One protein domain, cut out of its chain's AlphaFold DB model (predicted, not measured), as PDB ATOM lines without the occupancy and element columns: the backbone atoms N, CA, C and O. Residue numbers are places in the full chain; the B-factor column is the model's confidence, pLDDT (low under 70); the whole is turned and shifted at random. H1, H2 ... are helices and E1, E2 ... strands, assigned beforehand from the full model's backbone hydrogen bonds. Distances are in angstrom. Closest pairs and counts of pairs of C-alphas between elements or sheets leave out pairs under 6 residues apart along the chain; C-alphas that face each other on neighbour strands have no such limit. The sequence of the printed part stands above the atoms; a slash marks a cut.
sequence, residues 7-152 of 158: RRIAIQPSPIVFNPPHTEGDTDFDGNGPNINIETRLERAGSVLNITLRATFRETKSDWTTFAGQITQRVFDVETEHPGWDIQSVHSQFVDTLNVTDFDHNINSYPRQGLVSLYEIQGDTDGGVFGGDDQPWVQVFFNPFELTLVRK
ATOM      1  N   ARG A   7      47.506 -16.070 -15.996       95.62
ATOM      2  CA  ARG A   7      47.341 -14.982 -15.029       95.62
ATOM      3  C   ARG A   7      45.904 -14.485 -15.060       95.62
ATOM      4  O   ARG A   7      45.363 -14.271 -16.136       95.62
ATOM      5  N   ARG A   8      45.302 -14.253 -13.896       97.56
ATOM      6  CA  ARG A   8      44.004 -13.575 -13.800       97.56
ATOM      7  C   ARG A   8      44.207 -12.077 -13.583       97.56
ATOM      8  O   ARG A   8      45.086 -11.695 -12.810       97.56
ATOM      9  N   ILE A   9      43.421 -11.257 -14.270       97.44
ATOM     10  CA  ILE A   9      43.388  -9.802 -14.094       97.44
ATOM     11  C   ILE A   9      41.944  -9.304 -14.083       97.44
ATOM     12  O   ILE A   9      41.058  -9.962 -14.627       97.44
ATOM     13  N   ALA A  10      41.753  -8.127 -13.503       97.25
ATOM     14  CA  ALA A  10      40.542  -7.337 -13.629       97.25
ATOM     15  C   ALA A  10      40.909  -6.020 -14.312       97.25
ATOM     16  O   ALA A  10      41.918  -5.407 -13.952       97.25
ATOM     17  N   ILE A  11      40.109  -5.598 -15.283       96.62
ATOM     18  CA  ILE A  11      40.235  -4.283 -15.914       96.62
ATOM     19  C   ILE A  11      38.988  -3.464 -15.608       96.62
ATOM     20  O   ILE A  11      37.888  -4.006 -15.573       96.62
ATOM     21  N   GLN A  12      39.149  -2.165 -15.384       97.31
ATOM     22  CA  GLN A  12      38.032  -1.247 -15.186       97.31
ATOM     23  C   GLN A  12      37.963  -0.312 -16.396       97.31
ATOM     24  O   GLN A  12      38.780   0.605 -16.485       97.31
ATOM     25  N   PRO A  13      37.027  -0.528 -17.335       96.44
ATOM     26  CA  PRO A  13      36.838   0.393 -18.445       96.44
ATOM     27  C   PRO A  13      36.404   1.771 -17.945       96.44
ATOM     28  O   PRO A  13      35.628   1.880 -16.987       96.44
ATOM     29  N   SER A  14      36.870   2.813 -18.632       97.38
ATOM     30  CA  SER A  14      36.339   4.166 -18.465       97.38
ATOM     31  C   SER A  14      34.867   4.225 -18.888       97.38
ATOM     32  O   SER A  14      34.474   3.492 -19.803       97.38
ATOM     33  N   PRO A  15      34.055   5.107 -18.279       98.06
ATOM     34  CA  PRO A  15      32.697   5.348 -18.744       98.06
ATOM     35  C   PRO A  15      32.662   5.810 -20.204       98.06
ATOM     36  O   PRO A  15      33.578   6.493 -20.669       98.06
ATOM     37  N   ILE A  16      31.592   5.453 -20.912       98.25
ATOM     38  CA  ILE A  16      31.346   5.868 -22.297       98.25
ATOM     39  C   ILE A  16      30.147   6.810 -22.311       98.25
ATOM     40  O   ILE A  16      29.098   6.445 -21.793       98.25
ATOM     41  N   VAL A  17      30.299   7.982 -22.927       98.12
ATOM     42  CA  VAL A  17      29.199   8.921 -23.200       98.12
ATOM     43  C   VAL A  17      28.846   8.832 -24.679       98.12
ATOM     44  O   VAL A  17      29.738   8.812 -25.530       98.12
ATOM     45  N   PHE A  18      27.555   8.769 -24.984       98.06
ATOM     46  CA  PHE A  18      27.055   8.706 -26.347       98.06
ATOM     47  C   PHE A  18      25.810   9.566 -26.537       98.06
ATOM     48  O   PHE A  18      24.798   9.361 -25.870       98.06
ATOM     49  N   ASN A  19      25.893  10.472 -27.508       97.25
ATOM     50  CA  ASN A  19      24.791  11.270 -28.024       97.25
ATOM     51  C   ASN A  19      24.404  10.686 -29.393       97.25
ATOM     52  O   ASN A  19      25.136  10.907 -30.367       97.25
ATOM     53  N   PRO A  20      23.342   9.865 -29.495       96.50
ATOM     54  CA  PRO A  20      22.905   9.362 -30.787       96.50
ATOM     55  C   PRO A  20      22.504  10.519 -31.713       96.50
ATOM     56  O   PRO A  20      21.898  11.487 -31.257       96.50
ATOM     57  N   PRO A  21      22.837  10.445 -33.012       95.69
ATOM     58  CA  PRO A  21      22.445  11.479 -33.955       95.69
ATOM     59  C   PRO A  21      20.927  11.480 -34.161       95.69
ATOM     60  O   PRO A  21      20.283  10.432 -34.087       95.69
ATOM     61  N   HIS A  22      20.382  12.651 -34.483       95.06
ATOM     62  CA  HIS A  22      19.010  12.790 -34.960       95.06
ATOM     63  C   HIS A  22      18.815  12.038 -36.292       95.06
ATOM     64  O   HIS A  22      19.700  12.052 -37.154       95.06
ATOM     65  N   THR A  23      17.670  11.371 -36.460       96.06
ATOM     66  CA  THR A  23      17.399  10.483 -37.604       96.06
ATOM     67  C   THR A  23      16.012  10.620 -38.237       96.06
ATOM     68  O   THR A  23      15.890  10.298 -39.420       96.06
ATOM     69  N   GLU A  24      14.986  11.076 -37.517       94.00
ATOM     70  CA  GLU A  24      13.598  11.169 -38.004       94.00
ATOM     71  C   GLU A  24      12.794  12.142 -37.132       94.00
ATOM     72  O   GLU A  24      13.049  12.187 -35.936       94.00
ATOM     73  N   GLY A  25      11.804  12.831 -37.711       90.94
ATOM     74  CA  GLY A  25      10.957  13.804 -37.009       90.94
ATOM     75  C   GLY A  25      11.560  15.206 -36.993       90.94
ATOM     76  O   GLY A  25      12.423  15.526 -37.826       90.94
ATOM     77  N   ASP A  26      11.057  16.050 -36.098       88.38
ATOM     78  CA  ASP A  26      11.775  17.251 -35.700       88.38
ATOM     79  C   ASP A  26      12.834  16.918 -34.632       88.38
ATOM     80  O   ASP A  26      13.318  15.792 -34.543       88.38
ATOM     81  N   THR A  27      13.310  17.919 -33.909       86.56
ATOM     82  CA  THR A  27      14.387  17.787 -32.931       86.56
ATOM     83  C   THR A  27      13.904  17.937 -31.495       86.56
ATOM     84  O   THR A  27      14.758  18.008 -30.624       86.56
ATOM     85  N   ASP A  28      12.598  17.973 -31.234       85.44
ATOM     86  CA  ASP A  28      12.011  18.248 -29.919       85.44
ATOM     87  C   ASP A  28      11.016  17.136 -29.542       85.44
ATOM     88  O   ASP A  28      10.189  16.709 -30.345       85.44
ATOM     89  N   PHE A  29      11.108  16.605 -28.324       84.75
ATOM     90  CA  PHE A  29      10.161  15.613 -27.828       84.75
ATOM     91  C   PHE A  29       8.885  16.236 -27.229       84.75
ATOM     92  O   PHE A  29       7.915  15.499 -27.040       84.75
ATOM     93  N   ASP A  30       8.845  17.535 -26.901       81.88
ATOM     94  CA  ASP A  30       7.688  18.280 -26.354       81.88
ATOM     95  C   ASP A  30       6.921  17.535 -25.229       81.88
ATOM     96  O   ASP A  30       5.684  17.491 -25.187       81.88
ATOM     97  N   GLY A  31       7.638  16.860 -24.317       78.31
ATOM     98  CA  GLY A  31       7.042  16.101 -23.208       78.31
ATOM     99  C   GLY A  31       6.342  14.797 -23.618       78.31
ATOM    100  O   GLY A  31       5.528  14.239 -22.866       78.31
ATOM    101  N   ASN A  32       6.602  14.289 -24.822       82.50
ATOM    102  CA  ASN A  32       5.908  13.144 -25.410       82.50
ATOM    103  C   ASN A  32       6.684  11.825 -25.300       82.50
ATOM    104  O   ASN A  32       6.315  10.825 -25.929       82.50
ATOM    105  N   GLY A  33       7.735  11.779 -24.497       77.56
ATOM    106  CA  GLY A  33       8.701  10.684 -24.478       77.56
ATOM    107  C   GLY A  33      10.115  11.253 -24.535       77.56
ATOM    108  O   GLY A  33      10.245  12.466 -24.530       77.56
ATOM    109  N   PRO A  34      11.168  10.421 -24.611       91.31
ATOM    110  CA  PRO A  34      11.217   9.246 -25.486       91.31
ATOM    111  C   PRO A  34      11.013   7.865 -24.838       91.31
ATOM    112  O   PRO A  34      11.318   7.610 -23.676       91.31
ATOM    113  N   ASN A  35      10.597   6.894 -25.659       95.06
ATOM    114  CA  ASN A  35      10.924   5.481 -25.464       95.06
ATOM    115  C   ASN A  35      12.408   5.262 -25.776       95.06
ATOM    116  O   ASN A  35      12.884   5.631 -26.852       95.06
ATOM    117  N   ILE A  36      13.123   4.650 -24.838       97.12
ATOM    118  CA  ILE A  36      14.570   4.497 -24.893       97.12
ATOM    119  C   ILE A  36      14.919   3.012 -24.915       97.12
ATOM    120  O   ILE A  36      14.614   2.270 -23.977       97.12
ATOM    121  N   ASN A  37      15.610   2.593 -25.973       98.25
ATOM    122  CA  ASN A  37      16.189   1.263 -26.121       98.25
ATOM    123  C   ASN A  37      17.713   1.373 -26.186       98.25
ATOM    124  O   ASN A  37      18.255   2.070 -27.046       98.25
ATOM    125  N   ILE A  38      18.399   0.670 -25.287       98.56
ATOM    126  CA  ILE A  38      19.860   0.639 -25.226       98.56
ATOM    127  C   ILE A  38      20.335  -0.806 -25.211       98.56
ATOM    128  O   ILE A  38      19.839  -1.635 -24.447       98.56
ATOM    129  N   GLU A  39      21.341  -1.090 -26.028       98.62
ATOM    130  CA  GLU A  39      22.076  -2.347 -26.025       98.62
ATOM    131  C   GLU A  39      23.571  -2.050 -25.897       98.62
ATOM    132  O   GLU A  39      24.144  -1.281 -26.668       98.62
ATOM    133  N   THR A  40      24.218  -2.671 -24.918       98.69
ATOM    134  CA  THR A  40      25.665  -2.587 -24.716       98.69
ATOM    135  C   THR A  40      26.262  -3.974 -24.862       98.69
ATOM    136  O   THR A  40      25.829  -4.907 -24.187       98.69
ATOM    137  N   ARG A  41      27.264  -4.120 -25.731       98.50
ATOM    138  CA  ARG A  41      27.946  -5.387 -26.002       98.50
ATOM    139  C   ARG A  41      29.438  -5.272 -25.754       98.50
ATOM    140  O   ARG A  41      30.058  -4.339 -26.244       98.50
ATOM    141  N   LEU A  42      30.008  -6.245 -25.056       98.31
ATOM    142  CA  LEU A  42      31.442  -6.507 -25.013       98.31
ATOM    143  C   LEU A  42      31.785  -7.508 -26.109       98.31
ATOM    144  O   LEU A  42      31.190  -8.577 -26.199       98.31
ATOM    145  N   GLU A  43      32.760  -7.172 -26.937       97.00
ATOM    146  CA  GLU A  43      33.169  -7.967 -28.085       97.00
ATOM    147  C   GLU A  43      34.674  -8.192 -28.032       97.00
ATOM    148  O   GLU A  43      35.456  -7.265 -27.815       97.00
ATOM    149  N   ARG A  44      35.098  -9.438 -28.242       95.25
ATOM    150  CA  ARG A  44      36.513  -9.789 -28.336       95.25
ATOM    151  C   ARG A  44      36.915  -9.924 -29.800       95.25
ATOM    152  O   ARG A  44      36.421 -10.808 -30.495       95.25
ATOM    153  N   ALA A  45      37.880  -9.118 -30.226       93.94
ATOM    154  CA  ALA A  45      38.512  -9.190 -31.538       93.94
ATOM    155  C   ALA A  45      39.995  -9.551 -31.366       93.94
ATOM    156  O   ALA A  45      40.859  -8.685 -31.243       93.94
ATOM    157  N   GLY A  46      40.294 -10.853 -31.300       92.31
ATOM    158  CA  GLY A  46      41.660 -11.343 -31.085       92.31
ATOM    159  C   GLY A  46      42.216 -10.957 -29.708       92.31
ATOM    160  O   GLY A  46      41.776 -11.505 -28.689       92.31
ATOM    161  N   SER A  47      43.191 -10.046 -29.709       95.25
ATOM    162  CA  SER A  47      43.874  -9.449 -28.549       95.25
ATOM    163  C   SER A  47      43.132  -8.258 -27.932       95.25
ATOM    164  O   SER A  47      43.488  -7.801 -26.845       95.25
ATOM    165  N   VAL A  48      42.099  -7.763 -28.610       97.50
ATOM    166  CA  VAL A  48      41.409  -6.524 -28.260       97.50
ATOM    167  C   VAL A  48      40.018  -6.820 -27.712       97.50
ATOM    168  O   VAL A  48      39.319  -7.712 -28.205       97.50
ATOM    169  N   LEU A  49      39.601  -6.048 -26.709       98.19
ATOM    170  CA  LEU A  49      38.209  -5.965 -26.278       98.19
ATOM    171  C   LEU A  49      37.622  -4.614 -26.685       98.19
ATOM    172  O   LEU A  49      38.215  -3.562 -26.427       98.19
ATOM    173  N   ASN A  50      36.440  -4.658 -27.285       98.25
ATOM    174  CA  ASN A  50      35.661  -3.497 -27.689       98.25
ATOM    175  C   ASN A  50      34.318  -3.496 -26.964       98.25
ATOM    176  O   ASN A  50      33.746  -4.555 -26.715       98.25
ATOM    177  N   ILE A  51      33.801  -2.308 -26.678       98.44
ATOM    178  CA  ILE A  51      32.400  -2.112 -26.328       98.44
ATOM    179  C   ILE A  51      31.685  -1.510 -27.528       98.44
ATOM    180  O   ILE A  51      32.127  -0.486 -28.044       98.44
ATOM    181  N   THR A  52      30.571  -2.112 -27.926       98.56
ATOM    182  CA  THR A  52      29.614  -1.525 -28.863       98.56
ATOM    183  C   THR A  52      28.371  -1.102 -28.087       98.56
ATOM    184  O   THR A  52      27.749  -1.917 -27.408       98.56
ATOM    185  N   LEU A  53      28.020   0.176 -28.179       98.62
ATOM    186  CA  LEU A  53      26.828   0.765 -27.579       98.62
ATOM    187  C   LEU A  53      25.889   1.196 -28.698       98.62
ATOM    188  O   LEU A  53      26.270   2.011 -29.535       98.62
ATOM    189  N   ARG A  54      24.669   0.668 -28.700       98.75
ATOM    190  CA  ARG A  54      23.571   1.108 -29.561       98.75
ATOM    191  C   ARG A  54      22.501   1.741 -28.690       98.75
ATOM    192  O   ARG A  54      22.136   1.166 -27.668       98.75
ATOM    193  N   ALA A  55      22.000   2.894 -29.110       98.56
ATOM    194  CA  ALA A  55      20.922   3.581 -28.421       98.56
ATOM    195  C   ALA A  55      19.896   4.111 -29.424       98.56
ATOM    196  O   ALA A  55      20.235   4.500 -30.545       98.56
ATOM    197  N   THR A  56      18.635   4.101 -29.017       98.31
ATOM    198  CA  THR A  56      17.510   4.681 -29.745       98.31
ATOM    199  C   THR A  56      16.609   5.376 -28.744       98.31
ATOM    200  O   THR A  56      16.170   4.749 -27.786       98.31
ATOM    201  N   PHE A  57      16.347   6.650 -28.991       96.50
ATOM    202  CA  PHE A  57      15.418   7.500 -28.265       96.50
ATOM    203  C   PHE A  57      14.349   7.884 -29.273       96.50
ATOM    204  O   PHE A  57      14.679   8.449 -30.312       96.50
ATOM    205  N   ARG A  58      13.100   7.511 -29.017       95.38
ATOM    206  CA  ARG A  58      12.003   7.726 -29.954       95.38
ATOM    207  C   ARG A  58      10.776   8.243 -29.233       95.38
ATOM    208  O   ARG A  58      10.310   7.607 -28.290       95.38
ATOM    209  N   GLU A  59      10.234   9.347 -29.712       91.81
ATOM    210  CA  GLU A  59       8.981   9.917 -29.235       91.81
ATOM    211  C   GLU A  59       7.845   8.874 -29.249       91.81
ATOM    212  O   GLU A  59       7.792   7.986 -30.109       91.81
ATOM    213  N   THR A  60       6.936   8.929 -28.273       86.81
ATOM    214  CA  THR A  60       5.904   7.884 -28.115       86.81
ATOM    215  C   THR A  60       4.605   8.164 -28.875       86.81
ATOM    216  O   THR A  60       3.762   7.273 -29.012       86.81
ATOM    217  N   LYS A  61       4.433   9.389 -29.369       82.69
ATOM    218  CA  LYS A  61       3.276   9.899 -30.121       82.69
ATOM    219  C   LYS A  61       3.762  11.041 -31.025       82.69
ATOM    220  O   LYS A  61       4.905  11.417 -30.897       82.69
ATOM    221  N   SER A  62       2.898  11.586 -31.883       81.81
ATOM    222  CA  SER A  62       3.197  12.730 -32.770       81.81
ATOM    223  C   SER A  62       4.105  12.413 -33.974       81.81
ATOM    224  O   SER A  62       3.821  11.460 -34.706       81.81
ATOM    225  N   ASP A  63       5.079  13.271 -34.255       78.44
ATOM    226  CA  ASP A  63       5.939  13.344 -35.431       78.44
ATOM    227  C   ASP A  63       7.127  12.382 -35.364       78.44
ATOM    228  O   ASP A  63       7.836  12.217 -36.358       78.44
ATOM    229  N   TRP A  64       7.204  11.612 -34.271       87.81
ATOM    230  CA  TRP A  64       8.097  10.471 -34.098       87.81
ATOM    231  C   TRP A  64       9.563  10.883 -34.079       87.81
ATOM    232  O   TRP A  64      10.411  10.142 -34.592       87.81
ATOM    233  N   THR A  65       9.854  12.017 -33.439       91.38
ATOM    234  CA  THR A  65      11.215  12.501 -33.206       91.38
ATOM    235  C   THR A  65      12.098  11.369 -32.687       91.38
ATOM    236  O   THR A  65      11.756  10.653 -31.738       91.38
ATOM    237  N   THR A  66      13.194  11.099 -33.399       95.31
ATOM    238  CA  THR A  66      14.039   9.923 -33.181       95.31
ATOM    239  C   THR A  66      15.516  10.263 -33.274       95.31
ATOM    240  O   THR A  66      16.025  10.682 -34.317       95.31
ATOM    241  N   PHE A  67      16.240   9.920 -32.214       96.44
ATOM    242  CA  PHE A  67      17.695   9.934 -32.161       96.44
ATOM    243  C   PHE A  67      18.197   8.502 -32.031       96.44
ATOM    244  O   PHE A  67      17.905   7.805 -31.054       96.44
ATOM    245  N   ALA A  68      18.953   8.033 -33.019       98.12
ATOM    246  CA  ALA A  68      19.386   6.646 -33.066       98.12
ATOM    247  C   ALA A  68      20.786   6.495 -33.649       98.12
ATOM    248  O   ALA A  68      21.145   7.083 -34.667       98.12
ATOM    249  N   GLY A  69      21.580   5.625 -33.034       98.38
ATOM    250  CA  GLY A  69      22.888   5.292 -33.568       98.38
ATOM    251  C   GLY A  69      23.629   4.259 -32.744       98.38
ATOM    252  O   GLY A  69      23.091   3.639 -31.824       98.38
ATOM    253  N   GLN A  70      24.897   4.078 -33.096       98.56
ATOM    254  CA  GLN A  70      25.811   3.234 -32.349       98.56
ATOM    255  C   GLN A  70      27.229   3.800 -32.368       98.56
ATOM    256  O   GLN A  70      27.632   4.444 -33.337       98.56
ATOM    257  N   ILE A  71      27.998   3.474 -31.335       98.38
ATOM    258  CA  ILE A  71      29.444   3.686 -31.276       98.38
ATOM    259  C   ILE A  71      30.141   2.396 -30.856       98.38
ATOM    260  O   ILE A  71      29.581   1.589 -30.114       98.38
ATOM    261  N   THR A  72      31.380   2.225 -31.307       98.25
ATOM    262  CA  THR A  72      32.259   1.136 -30.874       98.25
ATOM    263  C   THR A  72      33.560   1.736 -30.367       98.25
ATOM    264  O   THR A  72      34.206   2.510 -31.073       98.25
ATOM    265  N   GLN A  73      33.960   1.368 -29.155       97.75
ATOM    266  CA  GLN A  73      35.173   1.861 -28.518       97.75
ATOM    267  C   GLN A  73      36.036   0.700 -28.035       97.75
ATOM    268  O   GLN A  73      35.562  -0.208 -27.352       97.75
ATOM    269  N   ARG A  74      37.330   0.754 -28.351       97.75
ATOM    270  CA  ARG A  74      38.324  -0.144 -27.761       97.75
ATOM    271  C   ARG A  74      38.495   0.180 -26.282       97.75
ATOM    272  O   ARG A  74      38.802   1.320 -25.943       97.75
ATOM    273  N   VAL A  75      38.343  -0.830 -25.430       97.44
ATOM    274  CA  VAL A  75      38.439  -0.688 -23.966       97.44
ATOM    275  C   VAL A  75      39.639  -1.407 -23.362       97.44
ATOM    276  O   VAL A  75      40.007  -1.098 -22.235       97.44
ATOM    277  N   PHE A  76      40.246  -2.348 -24.090       98.00
ATOM    278  CA  PHE A  76      41.439  -3.060 -23.637       98.00
ATOM    279  C   PHE A  76      42.216  -3.655 -24.806       98.00
ATOM    280  O   PHE A  76      41.620  -4.157 -25.763       98.00
ATOM    281  N   ASP A  77      43.539  -3.637 -24.697       97.75
ATOM    282  CA  ASP A  77      44.456  -4.239 -25.659       97.75
ATOM    283  C   ASP A  77      45.561  -5.008 -24.931       97.75
ATOM    284  O   ASP A  77      46.500  -4.421 -24.385       97.75
ATOM    285  N   VAL A  78      45.470  -6.342 -24.944       97.56
ATOM    286  CA  VAL A  78      46.430  -7.187 -24.217       97.56
ATOM    287  C   VAL A  78      47.850  -7.056 -24.765       97.56
ATOM    288  O   VAL A  78      48.796  -7.216 -24.003       97.56
ATOM    289  N   GLU A  79      48.040  -6.747 -26.049       96.12
ATOM    290  CA  GLU A  79      49.384  -6.646 -26.626       96.12
ATOM    291  C   GLU A  79      50.095  -5.382 -26.162       96.12
ATOM    292  O   GLU A  79      51.301  -5.410 -25.916       96.12
ATOM    293  N   THR A  80      49.335  -4.298 -25.998       96.88
ATOM    294  CA  THR A  80      49.856  -3.029 -25.489       96.88
ATOM    295  C   THR A  80      50.027  -3.066 -23.969       96.88
ATOM    296  O   THR A  80      51.055  -2.639 -23.445       96.88
ATOM    297  N   GLU A  81      49.033  -3.583 -23.245       96.94
ATOM    298  CA  GLU A  81      48.971  -3.506 -21.779       96.94
ATOM    299  C   GLU A  81      49.686  -4.674 -21.083       96.94
ATOM    300  O   GLU A  81      50.212  -4.532 -19.976       96.94
ATOM    301  N   HIS A  82      49.753  -5.835 -21.739       96.44
ATOM    302  CA  HIS A  82      50.426  -7.041 -21.253       96.44
ATOM    303  C   HIS A  82      51.258  -7.724 -22.357       96.44
ATOM    304  O   HIS A  82      50.956  -8.855 -22.753       96.44
ATOM    305  N   PRO A  83      52.358  -7.101 -22.826       96.12
ATOM    306  CA  PRO A  83      53.194  -7.668 -23.882       96.12
ATOM    307  C   PRO A  83      53.627  -9.115 -23.597       96.12
ATOM    308  O   PRO A  83      54.058  -9.452 -22.491       96.12
ATOM    309  N   GLY A  84      53.516  -9.983 -24.607       95.06
ATOM    310  CA  GLY A  84      53.823 -11.414 -24.489       95.06
ATOM    311  C   GLY A  84      52.696 -12.269 -23.896       95.06
ATOM    312  O   GLY A  84      52.909 -13.455 -23.635       95.06
ATOM    313  N   TRP A  85      51.506 -11.701 -23.696       96.50
ATOM    314  CA  TRP A  85      50.304 -12.418 -23.273       96.50
ATOM    315  C   TRP A  85      49.207 -12.349 -24.336       96.50
ATOM    316  O   TRP A  85      49.189 -11.444 -25.165       96.50
ATOM    317  N   ASP A  86      48.290 -13.311 -24.281       96.19
ATOM    318  CA  ASP A  86      47.019 -13.316 -25.001       96.19
ATOM    319  C   ASP A  86      45.857 -13.453 -24.020       96.19
ATOM    320  O   ASP A  86      46.000 -13.999 -22.923       96.19
ATOM    321  N   ILE A  87      44.671 -13.007 -24.436       96.81
ATOM    322  CA  ILE A  87      43.435 -13.275 -23.700       96.81
ATOM    323  C   ILE A  87      43.107 -14.766 -23.860       96.81
ATOM    324  O   ILE A  87      42.853 -15.251 -24.961       96.81
ATOM    325  N   GLN A  88      43.075 -15.516 -22.768       96.06
ATOM    326  CA  GLN A  88      42.586 -16.891 -22.773       96.06
ATOM    327  C   GLN A  88      41.056 -16.901 -22.697       96.06
ATOM    328  O   GLN A  88      40.398 -17.481 -23.559       96.06
ATOM    329  N   SER A  89      40.488 -16.202 -21.712       96.19
ATOM    330  CA  SER A  89      39.041 -16.115 -21.502       96.19
ATOM    331  C   SER A  89      38.618 -14.786 -20.879       96.19
ATOM    332  O   SER A  89      39.391 -14.138 -20.173       96.19
ATOM    333  N   VAL A  90      37.363 -14.417 -21.136       96.62
ATOM    334  CA  VAL A  90      36.645 -13.303 -20.507       96.62
ATOM    335  C   VAL A  90      35.549 -13.924 -19.642       96.62
ATOM    336  O   VAL A  90      34.801 -14.768 -20.130       96.62
ATOM    337  N   HIS A  91      35.482 -13.549 -18.367       94.50
ATOM    338  CA  HIS A  91      34.559 -14.119 -17.375       94.50
ATOM    339  C   HIS A  91      33.375 -13.200 -17.047       94.50
ATOM    340  O   HIS A  91      32.530 -13.561 -16.231       94.50
ATOM    341  N   SER A  92      33.307 -12.023 -17.667       88.94
ATOM    342  CA  SER A  92      32.197 -11.078 -17.512       88.94
ATOM    343  C   SER A  92      31.062 -11.363 -18.497       88.94
ATOM    344  O   SER A  92      31.249 -12.029 -19.515       88.94
ATOM    345  N   GLN A  93      29.867 -10.849 -18.198       91.88
ATOM    346  CA  GLN A  93      28.747 -10.885 -19.139       91.88
ATOM    347  C   GLN A  93      29.072 -10.061 -20.390       91.88
ATOM    348  O   GLN A  93      29.739  -9.034 -20.307       91.88
ATOM    349  N   PHE A  94      28.585 -10.511 -21.547       96.00
ATOM    350  CA  PHE A  94      28.907  -9.892 -22.835       96.00
ATOM    351  C   PHE A  94      27.852  -8.901 -23.325       96.00
ATOM    352  O   PHE A  94      28.126  -8.166 -24.265       96.00
ATOM    353  N   VAL A  95      26.654  -8.885 -22.738       97.62
ATOM    354  CA  VAL A  95      25.540  -8.050 -23.206       97.62
ATOM    355  C   VAL A  95      24.740  -7.529 -22.015       97.62
ATOM    356  O   VAL A  95      24.474  -8.284 -21.081       97.62
ATOM    357  N   ASP A  96      24.330  -6.265 -22.077       98.38
ATOM    358  CA  ASP A  96      23.285  -5.674 -21.238       98.38
ATOM    359  C   ASP A  96      22.282  -4.929 -22.137       98.38
ATOM    360  O   ASP A  96      22.652  -4.393 -23.186       98.38
ATOM    361  N   THR A  97      21.004  -4.948 -21.756       98.06
ATOM    362  CA  THR A  97      19.927  -4.247 -22.464       98.06
ATOM    363  C   THR A  97      19.050  -3.486 -21.478       98.06
ATOM    364  O   THR A  97      18.717  -3.988 -20.396       98.06
ATOM    365  N   LEU A  98      18.633  -2.288 -21.879       98.12
ATOM    366  CA  LEU A  98      17.723  -1.437 -21.126       98.12
ATOM    367  C   LEU A  98      16.595  -0.957 -22.042       98.12
ATOM    368  O   LEU A  98      16.837  -0.523 -23.164       98.12
ATOM    369  N   ASN A  99      15.366  -1.052 -21.538       97.44
ATOM    370  CA  ASN A  99      14.169  -0.516 -22.176       97.44
ATOM    371  C   ASN A  99      13.418   0.293 -21.130       97.44
ATOM    372  O   ASN A  99      12.980  -0.276 -20.126       97.44
ATOM    373  N   VAL A 100      13.306   1.596 -21.347       95.25
ATOM    374  CA  VAL A 100      12.641   2.524 -20.428       95.25
ATOM    375  C   VAL A 100      11.866   3.562 -21.225       95.25
ATOM    376  O   VAL A 100      11.959   3.635 -22.449       95.25
ATOM    377  N   THR A 101      11.049   4.343 -20.540       91.88
ATOM    378  CA  THR A 101      10.402   5.508 -21.133       91.88
ATOM    379  C   THR A 101      10.668   6.677 -20.216       91.88
ATOM    380  O   THR A 101      10.494   6.546 -19.005       91.88
ATOM    381  N   ASP A 102      11.130   7.763 -20.808       85.94
ATOM    382  CA  ASP A 102      11.447   9.003 -20.129       85.94
ATOM    383  C   ASP A 102      10.420  10.049 -20.562       85.94
ATOM    384  O   ASP A 102      10.199  10.229 -21.754       85.94
ATOM    385  N   PHE A 103       9.714  10.639 -19.605       79.75
ATOM    386  CA  PHE A 103       8.680  11.656 -19.850       79.75
ATOM    387  C   PHE A 103       8.979  12.950 -19.093       79.75
ATOM    388  O   PHE A 103       8.138  13.846 -19.057       79.75
ATOM    389  N   ASP A 104      10.105  12.998 -18.387       81.94
ATOM    390  CA  ASP A 104      10.529  14.180 -17.664       81.94
ATOM    391  C   ASP A 104      11.868  14.669 -18.211       81.94
ATOM    392  O   ASP A 104      12.468  14.049 -19.084       81.94
ATOM    393  N   HIS A 105      12.311  15.828 -17.730       83.12
ATOM    394  CA  HIS A 105      13.544  16.449 -18.214       83.12
ATOM    395  C   HIS A 105      14.755  16.090 -17.336       83.12
ATOM    396  O   HIS A 105      15.791  16.766 -17.380       83.12
ATOM    397  N   ASN A 106      14.617  15.093 -16.453       87.44
ATOM    398  CA  ASN A 106      15.636  14.763 -15.470       87.44
ATOM    399  C   ASN A 106      16.647  13.764 -16.033       87.44
ATOM    400  O   ASN A 106      16.368  12.944 -16.901       87.44
ATOM    401  N   ILE A 107      17.844  13.779 -15.450       92.69
ATOM    402  CA  ILE A 107      18.780  12.674 -15.632       92.69
ATOM    403  C   ILE A 107      18.275  11.493 -14.804       92.69
ATOM    404  O   ILE A 107      18.148  11.580 -13.581       92.69
ATOM    405  N   ASN A 108      18.045  10.373 -15.475       94.88
ATOM    406  CA  ASN A 108      17.572   9.135 -14.886       94.88
ATOM    407  C   ASN A 108      18.723   8.130 -14.715       94.88
ATOM    408  O   ASN A 108      19.506   7.882 -15.635       94.88
ATOM    409  N   SER A 109      18.814   7.520 -13.530       97.62
ATOM    410  CA  SER A 109      19.854   6.546 -13.174       97.62
ATOM    411  C   SER A 109      19.292   5.127 -13.093       97.62
ATOM    412  O   SER A 109      18.358   4.857 -12.337       97.62
ATOM    413  N   TYR A 110      19.923   4.186 -13.795       97.94
ATOM    414  CA  TYR A 110      19.505   2.784 -13.856       97.94
ATOM    415  C   TYR A 110      20.650   1.846 -13.442       97.94
ATOM    416  O   TYR A 110      21.455   1.449 -14.291       97.94
ATOM    417  N   PRO A 111      20.756   1.476 -12.150       98.06
ATOM    418  CA  PRO A 111      21.767   0.535 -11.669       98.06
ATOM    419  C   PRO A 111      21.617  -0.858 -12.289       98.06
ATOM    420  O   PRO A 111      20.503  -1.351 -12.488       98.06
ATOM    421  N   ARG A 112      22.745  -1.521 -12.549       97.44
ATOM    422  CA  ARG A 112      22.850  -2.818 -13.235       97.44
ATOM    423  C   ARG A 112      23.800  -3.760 -12.478       97.44
ATOM    424  O   ARG A 112      24.604  -3.325 -11.660       97.44
ATOM    425  N   GLN A 113      23.699  -5.067 -12.727       90.69
ATOM    426  CA  GLN A 113      24.494  -6.106 -12.037       90.69
ATOM    427  C   GLN A 113      25.393  -6.918 -12.992       90.69
ATOM    428  O   GLN A 113      25.990  -7.912 -12.583       90.69
ATOM    429  N   GLY A 114      25.462  -6.524 -14.267       93.44
ATOM    430  CA  GLY A 114      26.034  -7.315 -15.353       93.44
ATOM    431  C   GLY A 114      27.292  -6.709 -15.958       93.44
ATOM    432  O   GLY A 114      28.192  -6.276 -15.244       93.44
ATOM    433  N   LEU A 115      27.355  -6.671 -17.291       97.00
ATOM    434  CA  LEU A 115      28.396  -5.940 -18.027       97.00
ATOM    435  C   LEU A 115      28.467  -4.471 -17.575       97.00
ATOM    436  O   LEU A 115      29.542  -3.919 -17.333       97.00
ATOM    437  N   VAL A 116      27.293  -3.863 -17.446       98.25
ATOM    438  CA  VAL A 116      27.098  -2.484 -17.015       98.25
ATOM    439  C   VAL A 116      26.839  -2.461 -15.509       98.25
ATOM    440  O   VAL A 116      26.248  -3.396 -14.960       98.25
ATOM    441  N   SER A 117      27.299  -1.406 -14.841       98.31
ATOM    442  CA  SER A 117      27.024  -1.109 -13.430       98.31
ATOM    443  C   SER A 117      25.972  -0.012 -13.269       98.31
ATOM    444  O   SER A 117      25.163  -0.069 -12.342       98.31
ATOM    445  N   LEU A 118      25.938   0.959 -14.185       98.56
ATOM    446  CA  LEU A 118      24.982   2.061 -14.189       98.56
ATOM    447  C   LEU A 118      24.803   2.601 -15.613       98.56
ATOM    448  O   LEU A 118      25.784   2.796 -16.330       98.56
ATOM    449  N   TYR A 119      23.557   2.879 -15.990       98.62
ATOM    450  CA  TYR A 119      23.246   3.832 -17.053       98.62
ATOM    451  C   TYR A 119      22.783   5.146 -16.426       98.62
ATOM    452  O   TYR A 119      21.910   5.127 -15.559       98.62
ATOM    453  N   GLU A 120      23.337   6.264 -16.877       98.12
ATOM    454  CA  GLU A 120      22.767   7.601 -16.683       98.12
ATOM    455  C   GLU A 120      22.267   8.093 -18.032       98.12
ATOM    456  O   GLU A 120      22.970   7.972 -19.035       98.12
ATOM    457  N   ILE A 121      21.021   8.549 -18.078       96.44
ATOM    458  CA  ILE A 121      20.316   8.827 -19.326       96.44
ATOM    459  C   ILE A 121      19.553  10.127 -19.173       96.44
ATOM    460  O   ILE A 121      18.928  10.346 -18.138       96.44
ATOM    461  N   GLN A 122      19.568  10.937 -20.220       92.75
ATOM    462  CA  GLN A 122      18.644  12.046 -20.379       92.75
ATOM    463  C   GLN A 122      18.056  11.955 -21.781       92.75
ATOM    464  O   GLN A 122      18.807  11.900 -22.760       92.75
ATOM    465  N   GLY A 123      16.735  11.823 -21.862       87.81
ATOM    466  CA  GLY A 123      16.011  11.796 -23.126       87.81
ATOM    467  C   GLY A 123      15.587  13.197 -23.542       87.81
ATOM    468  O   GLY A 123      16.264  13.830 -24.348       87.81
ATOM    469  N   ASP A 124      14.466  13.624 -22.972       80.75
ATOM    470  CA  ASP A 124      13.863  14.941 -23.161       80.75
ATOM    471  C   ASP A 124      14.646  15.995 -22.361       80.75
ATOM    472  O   ASP A 124      15.031  15.781 -21.202       80.75
ATOM    473  N   THR A 125      14.953  17.117 -22.997       77.19
ATOM    474  CA  THR A 125      15.548  18.286 -22.369       77.19
ATOM    475  C   THR A 125      14.600  19.461 -22.534       77.19
ATOM    476  O   THR A 125      14.129  19.751 -23.622       77.19
ATOM    477  N   ASP A 126      14.363  20.215 -21.455       65.56
ATOM    478  CA  ASP A 126      13.717  21.525 -21.579       65.56
ATOM    479  C   ASP A 126      14.599  22.364 -22.513       65.56
ATOM    480  O   ASP A 126      15.694  22.796 -22.141       65.56
ATOM    481  N   GLY A 127      14.158  22.519 -23.762       57.25
ATOM    482  CA  GLY A 127      14.829  23.260 -24.827       57.25
ATOM    483  C   GLY A 127      14.896  24.773 -24.572       57.25
ATOM    484  O   GLY A 127      14.889  25.590 -25.494       57.25
ATOM    485  N   GLY A 128      14.950  25.193 -23.310       54.38
ATOM    486  CA  GLY A 128      14.889  26.570 -22.876       54.38
ATOM    487  C   GLY A 128      13.489  27.174 -22.998       54.38
ATOM    488  O   GLY A 128      12.513  26.565 -23.425       54.38
ATOM    489  N   VAL A 129      13.405  28.463 -22.662       48.09
ATOM    490  CA  VAL A 129      12.157  29.248 -22.544       48.09
ATOM    491  C   VAL A 129      11.350  29.356 -23.861       48.09
ATOM    492  O   VAL A 129      10.244  29.893 -23.849       48.09
ATOM    493  N   PHE A 130      11.869  28.861 -24.992       50.97
ATOM    494  CA  PHE A 130      11.240  28.961 -26.316       50.97
ATOM    495  C   PHE A 130      11.119  27.639 -27.091       50.97
ATOM    496  O   PHE A 130      10.739  27.702 -28.258       50.97
ATOM    497  N   GLY A 131      11.393  26.485 -26.469       53.19
ATOM    498  CA  GLY A 131      11.508  25.214 -27.191       53.19
ATOM    499  C   GLY A 131      12.801  25.189 -28.008       53.19
ATOM    500  O   GLY A 131      13.174  26.168 -28.662       53.19
ATOM    501  N   GLY A 132      13.550  24.109 -27.908       62.56
ATOM    502  CA  GLY A 132      14.899  24.021 -28.444       62.56
ATOM    503  C   GLY A 132      15.244  22.572 -28.703       62.56
ATOM    504  O   GLY A 132      14.693  21.691 -28.063       62.56
ATOM    505  N   ASP A 133      16.148  22.358 -29.653       76.75
ATOM    506  CA  ASP A 133      16.517  21.023 -30.113       76.75
ATOM    507  C   ASP A 133      17.069  20.164 -28.966       76.75
ATOM    508  O   ASP A 133      18.096  20.501 -28.361       76.75
ATOM    509  N   ASP A 134      16.432  19.023 -28.733       85.69
ATOM    510  CA  ASP A 134      16.890  17.994 -27.824       85.69
ATOM    511  C   ASP A 134      18.216  17.389 -28.271       85.69
ATOM    512  O   ASP A 134      18.544  17.243 -29.456       85.69
ATOM    513  N   GLN A 135      19.005  16.997 -27.277       89.38
ATOM    514  CA  GLN A 135      20.271  16.299 -27.478       89.38
ATOM    515  C   GLN A 135      20.356  15.114 -26.520       89.38
ATOM    516  O   GLN A 135      21.197  15.127 -25.610       89.38
ATOM    517  N   PRO A 136      19.504  14.085 -26.705       93.56
ATOM    518  CA  PRO A 136      19.467  12.946 -25.807       93.56
ATOM    519  C   PRO A 136      20.833  12.280 -25.731       93.56
ATOM    520  O   PRO A 136      21.609  12.244 -26.697       93.56
ATOM    521  N   TRP A 137      21.134  11.721 -24.568       95.75
ATOM    522  CA  TRP A 137      22.411  11.072 -24.332       95.75
ATOM    523  C   TRP A 137      22.308   9.949 -23.313       95.75
ATOM    524  O   TRP A 137      21.400   9.875 -22.485       95.75
ATOM    525  N   VAL A 138      23.284   9.051 -23.386       98.00
ATOM    526  CA  VAL A 138      23.515   8.014 -22.384       98.00
ATOM    527  C   VAL A 138      24.982   8.002 -21.977       98.00
ATOM    528  O   VAL A 138      25.880   8.022 -22.820       98.00
ATOM    529  N   GLN A 139      25.220   7.911 -20.674       98.50
ATOM    530  CA  GLN A 139      26.504   7.566 -20.092       98.50
ATOM    531  C   GLN A 139      26.439   6.166 -19.480       98.50
ATOM    532  O   GLN A 139      25.554   5.840 -18.691       98.50
ATOM    533  N   VAL A 140      27.395   5.320 -19.856       98.62
ATOM    534  CA  VAL A 140      27.476   3.920 -19.433       98.62
ATOM    535  C   VAL A 140      28.680   3.731 -18.527       98.62
ATOM    536  O   VAL A 140      29.811   4.021 -18.920       98.62
ATOM    537  N   PHE A 141      28.445   3.191 -17.337       98.56
ATOM    538  CA  PHE A 141      29.477   2.777 -16.394       98.56
ATOM    539  C   PHE A 141      29.555   1.252 -16.357       98.56
ATOM    540  O   PHE A 141      28.539   0.564 -16.427       98.56
ATOM    541  N   PHE A 142      30.760   0.703 -16.227       98.44
ATOM    542  CA  PHE A 142      30.992  -0.740 -16.336       98.44
ATOM    543  C   PHE A 142      31.359  -1.358 -14.992       98.44
ATOM    544  O   PHE A 142      32.058  -0.738 -14.188       98.44
ATOM    545  N   ASN A 143      30.945  -2.607 -14.775       98.00
ATOM    546  CA  ASN A 143      31.601  -3.449 -13.775       98.00
ATOM    547  C   ASN A 143      32.995  -3.865 -14.291       98.00
ATOM    548  O   ASN A 143      33.206  -3.883 -15.508       98.00
ATOM    549  N   PRO A 144      33.949  -4.227 -13.412       97.31
ATOM    550  CA  PRO A 144      35.247  -4.726 -13.851       97.31
ATOM    551  C   PRO A 144      35.126  -5.937 -14.786       97.31
ATOM    552  O   PRO A 144      34.309  -6.837 -14.561       97.31
ATOM    553  N   PHE A 145      35.966  -5.993 -15.823       96.69
ATOM    554  CA  PHE A 145      36.058  -7.168 -16.683       96.69
ATOM    555  C   PHE A 145      37.107  -8.130 -16.161       96.69
ATOM    556  O   PHE A 145      38.290  -7.807 -16.067       96.69
ATOM    557  N   GLU A 146      36.657  -9.333 -15.837       96.88
ATOM    558  CA  GLU A 146      37.490 -10.392 -15.294       96.88
ATOM    559  C   GLU A 146      38.067 -11.219 -16.440       96.88
ATOM    560  O   GLU A 146      37.327 -11.833 -17.208       96.88
ATOM    561  N   LEU A 147      39.393 -11.262 -16.561       97.44
ATOM    562  CA  LEU A 147      40.089 -11.927 -17.661       97.44
ATOM    563  C   LEU A 147      41.058 -12.981 -17.136       97.44
ATOM    564  O   LEU A 147      41.735 -12.791 -16.123       97.44
ATOM    565  N   THR A 148      41.195 -14.074 -17.880       97.69
ATOM    566  CA  THR A 148      42.378 -14.929 -17.786       97.69
ATOM    567  C   THR A 148      43.248 -14.684 -19.001       97.69
ATOM    568  O   THR A 148      42.786 -14.793 -20.134       97.69
ATOM    569  N   LEU A 149      44.510 -14.361 -18.755       97.50
ATOM    570  CA  LEU A 149      45.556 -14.249 -19.753       97.50
ATOM    571  C   LEU A 149      46.399 -15.522 -19.777       97.50
ATOM    572  O   LEU A 149      46.614 -16.156 -18.739       97.50
ATOM    573  N   VAL A 150      46.939 -15.845 -20.944       96.69
ATOM    574  CA  VAL A 150      47.903 -16.927 -21.153       96.69
ATOM    575  C   VAL A 150      49.169 -16.368 -21.789       96.69
ATOM    576  O   VAL A 150      49.105 -15.513 -22.669       96.69
ATOM    577  N   ARG A 151      50.337 -16.812 -21.321       95.31
ATOM    578  CA  ARG A 151      51.614 -16.378 -21.891       95.31
ATOM    579  C   ARG A 151      51.775 -16.954 -23.300       95.31
ATOM    580  O   ARG A 151      51.621 -18.164 -23.481       95.31
ATOM    581  N   LYS A 152      52.124 -16.108 -24.272       91.94
ATOM    582  CA  LYS A 152      52.472 -16.538 -25.632       91.94
ATOM    583  C   LYS A 152      53.676 -17.479 -25.550       91.94
ATOM    584  O   LYS A 152      54.669 -17.170 -24.889       91.94
TER     585      LYS A 152
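What this domain is: This is residues 7 to 152 of the 158 residues of an uncharacterized protein of Symploca sp. SIO2C1 (UniProt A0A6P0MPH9). This is a long, narrow sandwich: the five-strand sheet E3 E6 E5 E4 E8 faces the smaller sheet E2 E11 E10 E9, while a small third sheet, E1 E12 E7, lies at one end with the short helix H1. The loop of residues 123 to 136 runs out toward the other end. The printed part has 146 residues, with twelve named strands and one named helix in the order E1 to E6, H1, E7 to E12; it is mostly strand, and each sheet, its order as just named, is antiparallel. It is only just loose, close to compact, with a radius of gyration of the C-alphas of 17.9 A, and spans 60 by 25 by 22 A.

How they stand to each other: Start at E1, residues 7 to 11, the antiparallel neighbour of E12, residues 145 to 151; N 9 and O 147 are 2.9 A apart. E12's other neighbour is E7, residues 85 to 90, with N 88 and O 148 2.7 A apart. Next, E2, residues 16 to 18, pairs with E11, residues 137 to 142, through N 18 and O 138, 2.8 A. E9, residues 108 to 111, E10, residues 116 to 122, and E11 form a meander, each strand the antiparallel neighbour of the one before; look at N 110 and O 119, 2.8 A, and N 139 and O 120, 2.8 A. E11 runs on into E12 across a break of 2 residues, at 54 degrees. In the strongly twisted large sheet, E4, residues 35 to 45, E5, residues 48 to 58, and E6, residues 66 to 77, form two hairpins; check N 41 and O 52, 2.8 A, and N 53 and O 71, 2.9 A. E3, residues 22 to 24, is E6's neighbour, with N 23 and O 66 2.8 A apart, and E3 to E6 make a Greek key, a meander whose last strand pairs with the strand before it. Edge strand E8, residues 95 to 101, pairs with E4 through N 38 and O 98, 2.9 A. The parts of the sandwich's two sheets that face each other are 9.8 A apart centre to centre, the strands of the one sheet at 34 degrees to those of the other; the closest C-alphas of E8 and E10 are those of Asp 96 and Val 116, 6.5 A apart. H1, residues 78 to 81, only grazes the sheet E1 E12 E7 with residues 78 to 79, and is too short for an O i to N i+4 pair.

Where its parts are: Find C-alpha 7 at (47.341, -14.982, -15.029), where E1 begins. E4, E5 and E6 measure 31.8 A, 32.7 A and 34.4 A, and E8 20.4 A. E12, 18.8 A, ends at C-alpha 151 at (51.614, -16.378, -21.891).

The domain as a whole: The C-alphas farthest apart are Phe 130 and Lys 152, 61.4 A. The printed part has no cut; the link E10 to E11, 14 residues, is long. Mean pLDDT of the printed part is 92.4, with residues 126 to 132 under 70.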